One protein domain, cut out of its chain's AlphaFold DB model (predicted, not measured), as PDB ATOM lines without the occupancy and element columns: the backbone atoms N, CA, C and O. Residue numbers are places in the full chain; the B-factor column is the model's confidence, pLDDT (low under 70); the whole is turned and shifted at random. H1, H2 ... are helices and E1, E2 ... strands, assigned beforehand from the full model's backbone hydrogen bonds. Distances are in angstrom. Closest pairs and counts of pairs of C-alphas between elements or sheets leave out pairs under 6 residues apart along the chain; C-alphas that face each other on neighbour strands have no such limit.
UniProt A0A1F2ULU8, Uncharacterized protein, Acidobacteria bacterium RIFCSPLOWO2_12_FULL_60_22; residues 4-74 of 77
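What this domain is: This is residues 4 to 74 of the 77 residues of an uncharacterized protein of Acidobacteria bacterium RIFCSPLOWO2_12_FULL_60_22 (UniProt A0A1F2ULU8). What would one see first? Two helices, H1 and H2, meet near their ends in an open L, and a small two-stranded hairpin sits at each far end: E1 and E2 beyond the start of H1, E3 and E4 beyond the end of H2. The parts are strung out one after another, with no shared core. What is it built of? The printed part has 71 residues, with two named helices and four named strands in the order E1, E2, H1, H2, E3, E4; it is of mixed class, helices and strands, and each sheet has two antiparallel strands. How spread out is it? It is extended, with a radius of gyration of the C-alphas of 20.7 A, and elongated, spanning 55 by 32 by 23 A.

Where its parts are: Where is the sheet with the longest strands? E1 is residues 10 to 14, beginning at C-alpha 10 (-52.945, -23.200, 5.785), and E2 is residues 17 to 21. They measure 12.4 A and 12.5 A. Where are the helices? H1 is residues 24 to 41, 25.5 A long, beginning at C-alpha 24 (-40.346, -21.137, 5.465). H2 is residues 43 to 57, 21.2 A long. What follows them? E3 is residues 62 to 64 and E4 is residues 71 to 73, ending at C-alpha 73 (-6.664, -16.199, 27.641).

How they stand to each other: How do E1 and E2 stand to each other? They form a hairpin, antiparallel at 146 degrees; N 12 and O 19 are 2.9 A apart and N 19 and O 12 are 2.8 A apart, within hydrogen-bond range. How do H1 and H2 stand to each other? They only just touch, with 3 pairs of C-alphas within 8 A, and only at the corner by their link, through residues 39 to 40 of H1 and 45 to 46 of H2 alone. The closest C-alphas are those of Met 39 and Phe 45, 6.0 A apart, and the lines are about perpendicular at 81 degrees. In both helices every O i to N i+4 pair is within hydrogen-bond range. What of E3 and E4? They form a hairpin, antiparallel at 145 degrees, with N 63 and O 72 at 2.8 A. E1 and E4 are apart, as are H1 and E3.

The domain as a whole: How far does it reach? The two C-alphas farthest apart, those of Gly 15 and Lys 73, are 57.3 A apart. Are there cuts or long links? The printed part has no cut and no long link; E3 to E4 is a short link and the others are tight. Where is confidence low? The mean pLDDT of the printed part is 84.9, and residues 4 to 7 are under 70.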
ATOM      1  N   ALA A   4     -50.245 -10.095   7.363       61.12
ATOM      2  CA  ALA A   4     -50.151 -10.716   6.040       61.12
ATOM      3  C   ALA A   4     -49.479 -12.106   6.057       61.12
ATOM      4  O   ALA A   4     -49.781 -12.947   5.212       61.12
ATOM      5  N   ALA A   5     -48.581 -12.369   7.014       59.44
ATOM      6  CA  ALA A   5     -47.933 -13.673   7.153       59.44
ATOM      7  C   ALA A   5     -48.902 -14.735   7.698       59.44
ATOM      8  O   ALA A   5     -48.867 -15.881   7.255       59.44
ATOM      9  N   LEU A   6     -49.815 -14.338   8.592       60.34
ATOM     10  CA  LEU A   6     -50.811 -15.232   9.191       60.34
ATOM     11  C   LEU A   6     -51.831 -15.746   8.165       60.34
ATOM     12  O   LEU A   6     -52.265 -16.888   8.259       60.34
ATOM     13  N   GLN A   7     -52.161 -14.951   7.142       64.50
ATOM     14  CA  GLN A   7     -53.088 -15.361   6.076       64.50
ATOM     15  C   GLN A   7     -52.538 -16.474   5.167       64.50
ATOM     16  O   GLN A   7     -53.305 -17.160   4.495       64.50
ATOM     17  N   LYS A   8     -51.213 -16.668   5.132       70.94
ATOM     18  CA  LYS A   8     -50.566 -17.719   4.330       70.94
ATOM     19  C   LYS A   8     -50.486 -19.060   5.058       70.94
ATOM     20  O   LYS A   8     -50.123 -20.056   4.433       70.94
ATOM     21  N   ILE A   9     -50.819 -19.090   6.349       78.31
ATOM     22  CA  ILE A   9     -50.838 -20.313   7.147       78.31
ATOM     23  C   ILE A   9     -52.072 -21.117   6.752       78.31
ATOM     24  O   ILE A   9     -53.205 -20.669   6.934       78.31
ATOM     25  N   LYS A  10     -51.858 -22.316   6.212       83.56
ATOM     26  CA  LYS A  10     -52.945 -23.200   5.785       83.56
ATOM     27  C   LYS A  10     -52.986 -24.435   6.662       83.56
ATOM     28  O   LYS A  10     -51.958 -25.025   6.974       83.56
ATOM     29  N   ARG A  11     -54.191 -24.844   7.041       83.81
ATOM     30  CA  ARG A  11     -54.429 -26.158   7.640       83.81
ATOM     31  C   ARG A  11     -54.753 -27.120   6.509       83.81
ATOM     32  O   ARG A  11     -55.584 -26.802   5.663       83.81
ATOM     33  N   GLN A  12     -54.098 -28.268   6.492       86.38
ATOM     34  CA  GLN A  12     -54.344 -29.318   5.510       86.38
ATOM     35  C   GLN A  12     -54.392 -30.671   6.222       86.38
ATOM     36  O   GLN A  12     -53.952 -30.798   7.360       86.38
ATOM     37  N   GLN A  13     -54.953 -31.685   5.573       88.69
ATOM     38  CA  GLN A  13     -54.826 -33.073   6.005       88.69
ATOM     39  C   GLN A  13     -53.972 -33.832   4.993       88.69
ATOM     40  O   GLN A  13     -54.201 -33.731   3.787       88.69
ATOM     41  N   ILE A  14     -52.986 -34.581   5.484       83.88
ATOM     42  CA  ILE A  14     -52.225 -35.552   4.693       83.88
ATOM     43  C   ILE A  14     -52.626 -36.934   5.215       83.88
ATOM     44  O   ILE A  14     -52.274 -37.328   6.328       83.88
ATOM     45  N   GLY A  15     -53.450 -37.649   4.445       87.00
ATOM     46  CA  GLY A  15     -54.126 -38.852   4.931       87.00
ATOM     47  C   GLY A  15     -55.057 -38.529   6.105       87.00
ATOM     48  O   GLY A  15     -55.934 -37.680   5.985       87.00
ATOM     49  N   LYS A  16     -54.854 -39.190   7.253       89.56
ATOM     50  CA  LYS A  16     -55.606 -38.932   8.500       89.56
ATOM     51  C   LYS A  16     -54.928 -37.915   9.428       89.56
ATOM     52  O   LYS A  16     -55.458 -37.631  10.499       89.56
ATOM     53  N   LEU A  17     -53.756 -37.397   9.057       88.25
ATOM     54  CA  LEU A  17     -52.972 -36.515   9.917       88.25
ATOM     55  C   LEU A  17     -53.279 -35.046   9.597       88.25
ATOM     56  O   LEU A  17     -53.061 -34.615   8.459       88.25
ATOM     57  N   PRO A  18     -53.770 -34.259  10.572       91.19
ATOM     58  CA  PRO A  18     -53.877 -32.820  10.411       91.19
ATOM     59  C   PRO A  18     -52.477 -32.200  10.437       91.19
ATOM     60  O   PRO A  18     -51.684 -32.464  11.339       91.19
ATOM     61  N   VAL A  19     -52.187 -31.359   9.453       90.75
ATOM     62  CA  VAL A  19     -50.915 -30.649   9.316       90.75
ATOM     63  C   VAL A  19     -51.147 -29.150   9.163       90.75
ATOM     64  O   VAL A  19     -52.184 -28.695   8.669       90.75
ATOM     65  N   VAL A  20     -50.157 -28.368   9.587       89.69
ATOM     66  CA  VAL A  20     -50.127 -26.917   9.404       89.69
ATOM     67  C   VAL A  20     -48.994 -26.591   8.447       89.69
ATOM     68  O   VAL A  20     -47.846 -26.954   8.685       89.69
ATOM     69  N   ILE A  21     -49.330 -25.912   7.358       87.69
ATOM     70  CA  ILE A  21     -48.377 -25.444   6.361       87.69
ATOM     71  C   ILE A  21     -48.060 -23.990   6.681       87.69
ATOM     72  O   ILE A  21     -48.947 -23.131   6.697       87.69
ATOM     73  N   LEU A  22     -46.782 -23.740   6.936       89.25
ATOM     74  CA  LEU A  22     -46.217 -22.438   7.257       89.25
ATOM     75  C   LEU A  22     -45.255 -22.039   6.131       89.25
ATOM     76  O   LEU A  22     -44.580 -22.911   5.579       89.25
ATOM     77  N   PRO A  23     -45.147 -20.749   5.775       90.00
ATOM     78  CA  PRO A  23     -44.054 -20.319   4.920       90.00
ATOM     79  C   PRO A  23     -42.714 -20.450   5.664       90.00
ATOM     80  O   PRO A  23     -42.647 -20.313   6.887       90.00
ATOM     81  N   LEU A  24     -41.644 -20.728   4.913       87.56
ATOM     82  CA  LEU A  24     -40.346 -21.137   5.465       87.56
ATOM     83  C   LEU A  24     -39.771 -20.145   6.485       87.56
ATOM     84  O   LEU A  24     -39.310 -20.562   7.539       87.56
ATOM     85  N   ALA A  25     -39.845 -18.843   6.204       89.19
ATOM     86  CA  ALA A  25     -39.329 -17.818   7.111       89.19
ATOM     87  C   ALA A  25     -40.006 -17.873   8.493       89.19
ATOM     88  O   ALA A  25     -39.346 -17.751   9.517       89.19
ATOM     89  N   GLN A  26     -41.320 -18.117   8.534       88.38
ATOM     90  CA  GLN A  26     -42.055 -18.259   9.791       88.38
ATOM     91  C   GLN A  26     -41.746 -19.588  10.482       88.38
ATOM     92  O   GLN A  26     -41.704 -19.632  11.707       88.38
ATOM     93  N   TRP A  27     -41.522 -20.666   9.721       90.38
ATOM     94  CA  TRP A  27     -41.068 -21.930  10.302       90.38
ATOM     95  C   TRP A  27     -39.722 -21.767  11.015       90.38
ATOM     96  O   TRP A  27     -39.603 -22.197  12.153       90.38
ATOM     97  N   GLN A  28     -38.758 -21.079  10.399       92.25
ATOM     98  CA  GLN A  28     -37.438 -20.837  10.994       92.25
ATOM     99  C   GLN A  28     -37.519 -20.064  12.321       92.25
ATOM    100  O   GLN A  28     -36.789 -20.372  13.259       92.25
ATOM    101  N   GLU A  29     -38.436 -19.095  12.435       91.94
ATOM    102  CA  GLU A  29     -38.686 -18.395  13.704       91.94
ATOM    103  C   GLU A  29     -39.216 -19.350  14.790       91.94
ATOM    104  O   GLU A  29     -38.778 -19.294  15.938       91.94
ATOM    105  N   VAL A  30     -40.153 -20.236  14.439       89.12
ATOM    106  CA  VAL A  30     -40.737 -21.213  15.374       89.12
ATOM    107  C   VAL A  30     -39.717 -22.276  15.778       89.12
ATOM    108  O   VAL A  30     -39.626 -22.617  16.954       89.12
ATOM    109  N   GLU A  31     -38.948 -22.783  14.818       91.56
ATOM    110  CA  GLU A  31     -37.916 -23.800  15.018       91.56
ATOM    111  C   GLU A  31     -36.866 -23.339  16.032       91.56
ATOM    112  O   GLU A  31     -36.594 -24.063  16.985       91.56
ATOM    113  N   ALA A  32     -36.371 -22.101  15.913       89.00
ATOM    114  CA  ALA A  32     -35.414 -21.540  16.866       89.00
ATOM    115  C   ALA A  32     -35.961 -21.495  18.308       89.00
ATOM    116  O   ALA A  32     -35.249 -21.800  19.264       89.00
ATOM    117  N   ILE A  33     -37.244 -21.150  18.477       89.38
ATOM    118  CA  ILE A  33     -37.898 -21.115  19.795       89.38
ATOM    119  C   ILE A  33     -38.061 -22.532  20.360       89.38
ATOM    120  O   ILE A  33     -37.867 -22.752  21.558       89.38
ATOM    121  N   LEU A  34     -38.434 -23.497  19.514       89.06
ATOM    122  CA  LEU A  34     -38.568 -24.895  19.918       89.06
ATOM    123  C   LEU A  34     -37.222 -25.480  20.340       89.06
ATOM    124  O   LEU A  34     -37.148 -26.112  21.393       89.06
ATOM    125  N   GLU A  35     -36.165 -25.213  19.575       85.38
ATOM    126  CA  GLU A  35     -34.806 -25.626  19.909       85.38
ATOM    127  C   GLU A  35     -34.383 -25.047  21.264       85.38
ATOM    128  O   GLU A  35     -33.986 -25.796  22.157       85.38
ATOM    129  N   GLU A  36     -34.559 -23.738  21.483       83.81
ATOM    130  CA  GLU A  36     -34.242 -23.111  22.768       83.81
ATOM    131  C   GLU A  36     -35.039 -23.740  23.922       83.81
ATOM    132  O   GLU A  36     -34.481 -24.039  24.981       83.81
ATOM    133  N   TYR A  37     -36.330 -24.015  23.722       85.19
ATOM    134  CA  TYR A  37     -37.173 -24.664  24.723       85.19
ATOM    135  C   TYR A  37     -36.703 -26.089  25.060       85.19
ATOM    136  O   TYR A  37     -36.613 -26.462  26.236       85.19
ATOM    137  N   GLU A  38     -36.367 -26.892  24.054       83.31
ATOM    138  CA  GLU A  38     -35.836 -28.243  24.244       83.31
ATOM    139  C   GLU A  38     -34.473 -28.217  24.947       83.31
ATOM    140  O   GLU A  38     -34.244 -28.960  25.912       83.31
ATOM    141  N   MET A  39     -33.597 -27.296  24.545       79.62
ATOM    142  CA  MET A  39     -32.315 -27.047  25.197       79.62
ATOM    143  C   MET A  39     -32.506 -26.632  26.660       79.62
ATOM    144  O   MET A  39     -31.841 -27.173  27.546       79.62
ATOM    145  N   MET A  40     -33.455 -25.741  26.958       78.75
ATOM    146  CA  MET A  40     -33.783 -25.341  28.328       78.75
ATOM    147  C   MET A  40     -34.271 -26.514  29.182       78.75
ATOM    148  O   MET A  40     -33.985 -26.552  30.380       78.75
ATOM    149  N   ARG A  41     -34.986 -27.486  28.606       82.75
ATOM    150  CA  ARG A  41     -35.433 -28.689  29.330       82.75
ATOM    151  C   ARG A  41     -34.324 -29.719  29.519       82.75
ATOM    152  O   ARG A  41     -34.371 -30.490  30.479       82.75
ATOM    153  N   SER A  42     -33.312 -29.721  28.657       85.50
ATOM    154  CA  SER A  42     -32.173 -30.627  28.769       85.50
ATOM    155  C   SER A  42     -31.342 -30.335  30.022       85.50
ATOM    156  O   SER A  42     -30.637 -29.328  30.128       85.50
ATOM    157  N   LEU A  43     -31.357 -31.268  30.980       80.69
ATOM    158  CA  LEU A  43     -30.543 -31.181  32.198       80.69
ATOM    159  C   LEU A  43     -29.046 -31.032  31.871       80.69
ATOM    160  O   LEU A  43     -28.337 -30.287  32.547       80.69
ATOM    161  N   LYS A  44     -28.574 -31.721  30.823       83.12
ATOM    162  CA  LYS A  44     -27.184 -31.649  30.350       83.12
ATOM    163  C   LYS A  44     -26.838 -30.236  29.881       83.12
ATOM    164  O   LYS A  44     -25.805 -29.703  30.280       83.12
ATOM    165  N   PHE A  45     -27.715 -29.618  29.093       82.81
ATOM    166  CA  PHE A  45     -27.495 -28.264  28.596       82.81
ATOM    167  C   PHE A  45     -27.526 -27.231  29.728       82.81
ATOM    168  O   PHE A  45     -26.609 -26.422  29.852       82.81
ATOM    169  N   ARG A  46     -28.495 -27.324  30.650       82.88
ATOM    170  CA  ARG A  46     -28.541 -26.455  31.842       82.88
ATOM    171  C   ARG A  46     -27.262 -26.536  32.678       82.88
ATOM    172  O   ARG A  46     -26.765 -25.504  33.129       82.88
ATOM    173  N   LYS A  47     -26.722 -27.746  32.882       87.94
ATOM    174  CA  LYS A  47     -25.445 -27.955  33.585       87.94
ATOM    175  C   LYS A  47     -24.281 -27.301  32.838       87.94
ATOM    176  O   LYS A  47     -23.526 -26.558  33.455       87.94
ATOM    177  N   SER A  48     -24.198 -27.492  31.520       87.69
ATOM    178  CA  SER A  48     -23.189 -26.852  30.666       87.69
ATOM    179  C   SER A  48     -23.233 -25.319  30.758       87.69
ATOM    180  O   SER A  48     -22.198 -24.688  30.978       87.69
ATOM    181  N   VAL A  49     -24.420 -24.708  30.690       85.94
ATOM    182  CA  VAL A  49     -24.582 -23.251  30.838       85.94
ATOM    183  C   VAL A  49     -24.158 -22.781  32.233       85.94
ATOM    184  O   VAL A  49     -23.494 -21.750  32.369       85.94
ATOM    185  N   ALA A  50     -24.510 -23.523  33.288       87.81
ATOM    186  CA  ALA A  50     -24.110 -23.190  34.654       87.81
ATOM    187  C   ALA A  50     -22.583 -23.262  34.845       87.81
ATOM    188  O   ALA A  50     -21.991 -22.368  35.458       87.81
ATOM    189  N   GLU A  51     -21.934 -24.282  34.283       90.94
ATOM    190  CA  GLU A  51     -20.478 -24.430  34.290       90.94
ATOM    191  C   GLU A  51     -19.785 -23.317  33.506       90.94
ATOM    192  O   GLU A  51     -18.853 -22.703  34.029       90.94
ATOM    193  N   ALA A  52     -20.272 -22.989  32.307       87.75
ATOM    194  CA  ALA A  52     -19.749 -21.881  31.512       87.75
ATOM    195  C   ALA A  52     -19.827 -20.560  32.294       87.75
ATOM    196  O   ALA A  52     -18.830 -19.849  32.435       87.75
ATOM    197  N   ARG A  53     -20.973 -20.264  32.922       88.62
ATOM    198  CA  ARG A  53     -21.132 -19.079  33.787       88.62
ATOM    199  C   ARG A  53     -20.156 -19.084  34.967       88.62
ATOM    200  O   ARG A  53     -19.612 -18.033  35.312       88.62
ATOM    201  N   LYS A  54     -19.899 -20.243  35.580       90.75
ATOM    202  CA  LYS A  54     -18.901 -20.387  36.652       90.75
ATOM    203  C   LYS A  54     -17.487 -20.092  36.143       90.75
ATOM    204  O   LYS A  54     -16.762 -19.354  36.805       90.75
ATOM    205  N   GLN A  55     -17.108 -20.610  34.975       87.38
ATOM    206  CA  GLN A  55     -15.799 -20.355  34.361       87.38
ATOM    207  C   GLN A  55     -15.592 -18.866  34.043       87.38
ATOM    208  O   GLN A  55     -14.528 -18.326  34.343       87.38
ATOM    209  N   ILE A  56     -16.630 -18.177  33.552       86.88
ATOM    210  CA  ILE A  56     -16.609 -16.723  33.321       86.88
ATOM    211  C   ILE A  56     -16.360 -15.959  34.630       86.88
ATOM    212  O   ILE A  56     -15.477 -15.103  34.690       86.88
ATOM    213  N   ARG A  57     -17.086 -16.293  35.710       85.50
ATOM    214  CA  ARG A  57     -16.883 -15.666  37.034       85.50
ATOM    215  C   ARG A  57     -15.470 -15.893  37.572       85.50
ATOM    216  O   ARG A  57     -14.892 -14.983  38.154       85.50
ATOM    217  N   GLN A  58     -14.908 -17.075  37.325       88.00
ATOM    218  CA  GLN A  58     -13.530 -17.435  37.673       88.00
ATOM    219  C   GLN A  58     -12.470 -16.785  36.763       88.00
ATOM    220  O   GLN A  58     -11.287 -17.058  36.936       88.00
ATOM    221  N   GLY A  59     -12.860 -15.966  35.776       82.44
ATOM    222  CA  GLY A  59     -11.925 -15.324  34.846       82.44
ATOM    223  C   GLY A  59     -11.274 -16.288  33.849       82.44
ATOM    224  O   GLY A  59     -10.290 -15.934  33.211       82.44
ATOM    225  N   LYS A  60     -11.809 -17.504  33.684       82.44
ATOM    226  CA  LYS A  60     -11.316 -18.510  32.729       82.44
ATOM    227  C   LYS A  60     -11.900 -18.273  31.335       82.44
ATOM    228  O   LYS A  60     -12.496 -19.165  30.741       82.44
ATOM    229  N   LEU A  61     -11.773 -17.045  30.843       83.75
ATOM    230  CA  LEU A  61     -12.215 -16.656  29.510       83.75
ATOM    231  C   LEU A  61     -11.080 -16.887  28.516       83.75
ATOM    232  O   LEU A  61      -9.951 -16.447  28.732       83.75
ATOM    233  N   CYS A  62     -11.397 -17.544  27.408       84.38
ATOM    234  CA  CYS A  62     -10.499 -17.696  26.275       84.38
ATOM    235  C   CYS A  62     -11.158 -17.072  25.046       84.38
ATOM    236  O   CYS A  62     -12.356 -17.239  24.828       84.38
ATOM    237  N   ARG A  63     -10.372 -16.370  24.237       85.75
ATOM    238  CA  ARG A  63     -10.781 -15.828  22.947       85.75
ATOM    239  C   ARG A  63     -10.083 -16.617  21.854       85.75
ATOM    240  O   ARG A  63      -8.882 -16.856  21.945       85.75
ATOM    241  N   LEU A  64     -10.838 -17.031  20.845       88.19
ATOM    242  CA  LEU A  64     -10.266 -17.610  19.640       88.19
ATOM    243  C   LEU A  64      -9.575 -16.499  18.845       88.19
ATOM    244  O   LEU A  64     -10.185 -15.466  18.565       88.19
ATOM    245  N   ASP A  65      -8.308 -16.706  18.522       88.06
ATOM    246  CA  ASP A  65      -7.577 -15.888  17.569       88.06
ATOM    247  C   ASP A  65      -7.917 -16.377  16.148       88.06
ATOM    248  O   ASP A  65      -7.611 -17.529  15.830       88.06
ATOM    249  N   PRO A  66      -8.570 -15.554  15.310       87.06
ATOM    250  CA  PRO A  66      -8.993 -15.965  13.977       87.06
ATOM    251  C   PRO A  66      -7.820 -16.173  13.008       87.06
ATOM    252  O   PRO A  66      -7.973 -16.923  12.052       87.06
ATOM    253  N   GLU A  67      -6.657 -15.560  13.251       88.69
ATOM    254  CA  GLU A  67      -5.487 -15.688  12.371       88.69
ATOM    255  C   GLU A  67      -4.699 -16.964  12.666       88.69
ATOM    256  O   GLU A  67      -4.199 -17.627  11.761       88.69
ATOM    257  N   THR A  68      -4.592 -17.329  13.946       87.31
ATOM    258  CA  THR A  68      -3.803 -18.498  14.365       87.31
ATOM    259  C   THR A  68      -4.649 -19.731  14.673       87.31
ATOM    260  O   THR A  68      -4.097 -20.813  14.876       87.31
ATOM    261  N   GLY A  69      -5.973 -19.583  14.767       88.38
ATOM    262  CA  GLY A  69      -6.901 -20.633  15.197       88.38
ATOM    263  C   GLY A  69      -6.713 -21.076  16.655       88.38
ATOM    264  O   GLY A  69      -7.316 -22.059  17.086       88.38
ATOM    265  N   LYS A  70      -5.863 -20.390  17.433       88.56
ATOM    266  CA  LYS A  70      -5.534 -20.759  18.816       88.56
ATOM    267  C   LYS A  70      -6.373 -19.969  19.813       88.56
ATOM    268  O   LYS A  70      -6.679 -18.797  19.618       88.56
ATOM    269  N   PHE A  71      -6.693 -20.595  20.939       85.81
ATOM    270  CA  PHE A  71      -7.351 -19.919  22.052       85.81
ATOM    271  C   PHE A  71      -6.325 -19.167  22.909       85.81
ATOM    272  O   PHE A  71      -5.381 -19.762  23.427       85.81
ATOM    273  N   ARG A  72      -6.528 -17.861  23.100       84.75
ATOM    274  CA  ARG A  72      -5.733 -17.002  23.991       84.75
ATOM    275  C   ARG A  72      -6.559 -16.632  25.223       84.75
ATOM    276  O   ARG A  72      -7.743 -16.332  25.098       84.75
ATOM    277  N   LYS A  73      -5.966 -16.642  26.420       82.94
ATOM    278  CA  LYS A  73      -6.664 -16.199  27.641       82.94
ATOM    279  C   LYS A  73      -6.985 -14.707  27.553       82.94
ATOM    280  O   LYS A  73      -6.123 -13.914  27.185       82.94
ATOM    281  N   VAL A  74      -8.202 -14.333  27.929       80.44
ATOM    282  CA  VAL A  74      -8.605 -12.932  28.074       80.44
ATOM    283  C   VAL A  74      -8.195 -12.484  29.473       80.44
ATOM    284  O   VAL A  74      -8.752 -12.963  30.461       80.44
TER     285      VAL A  74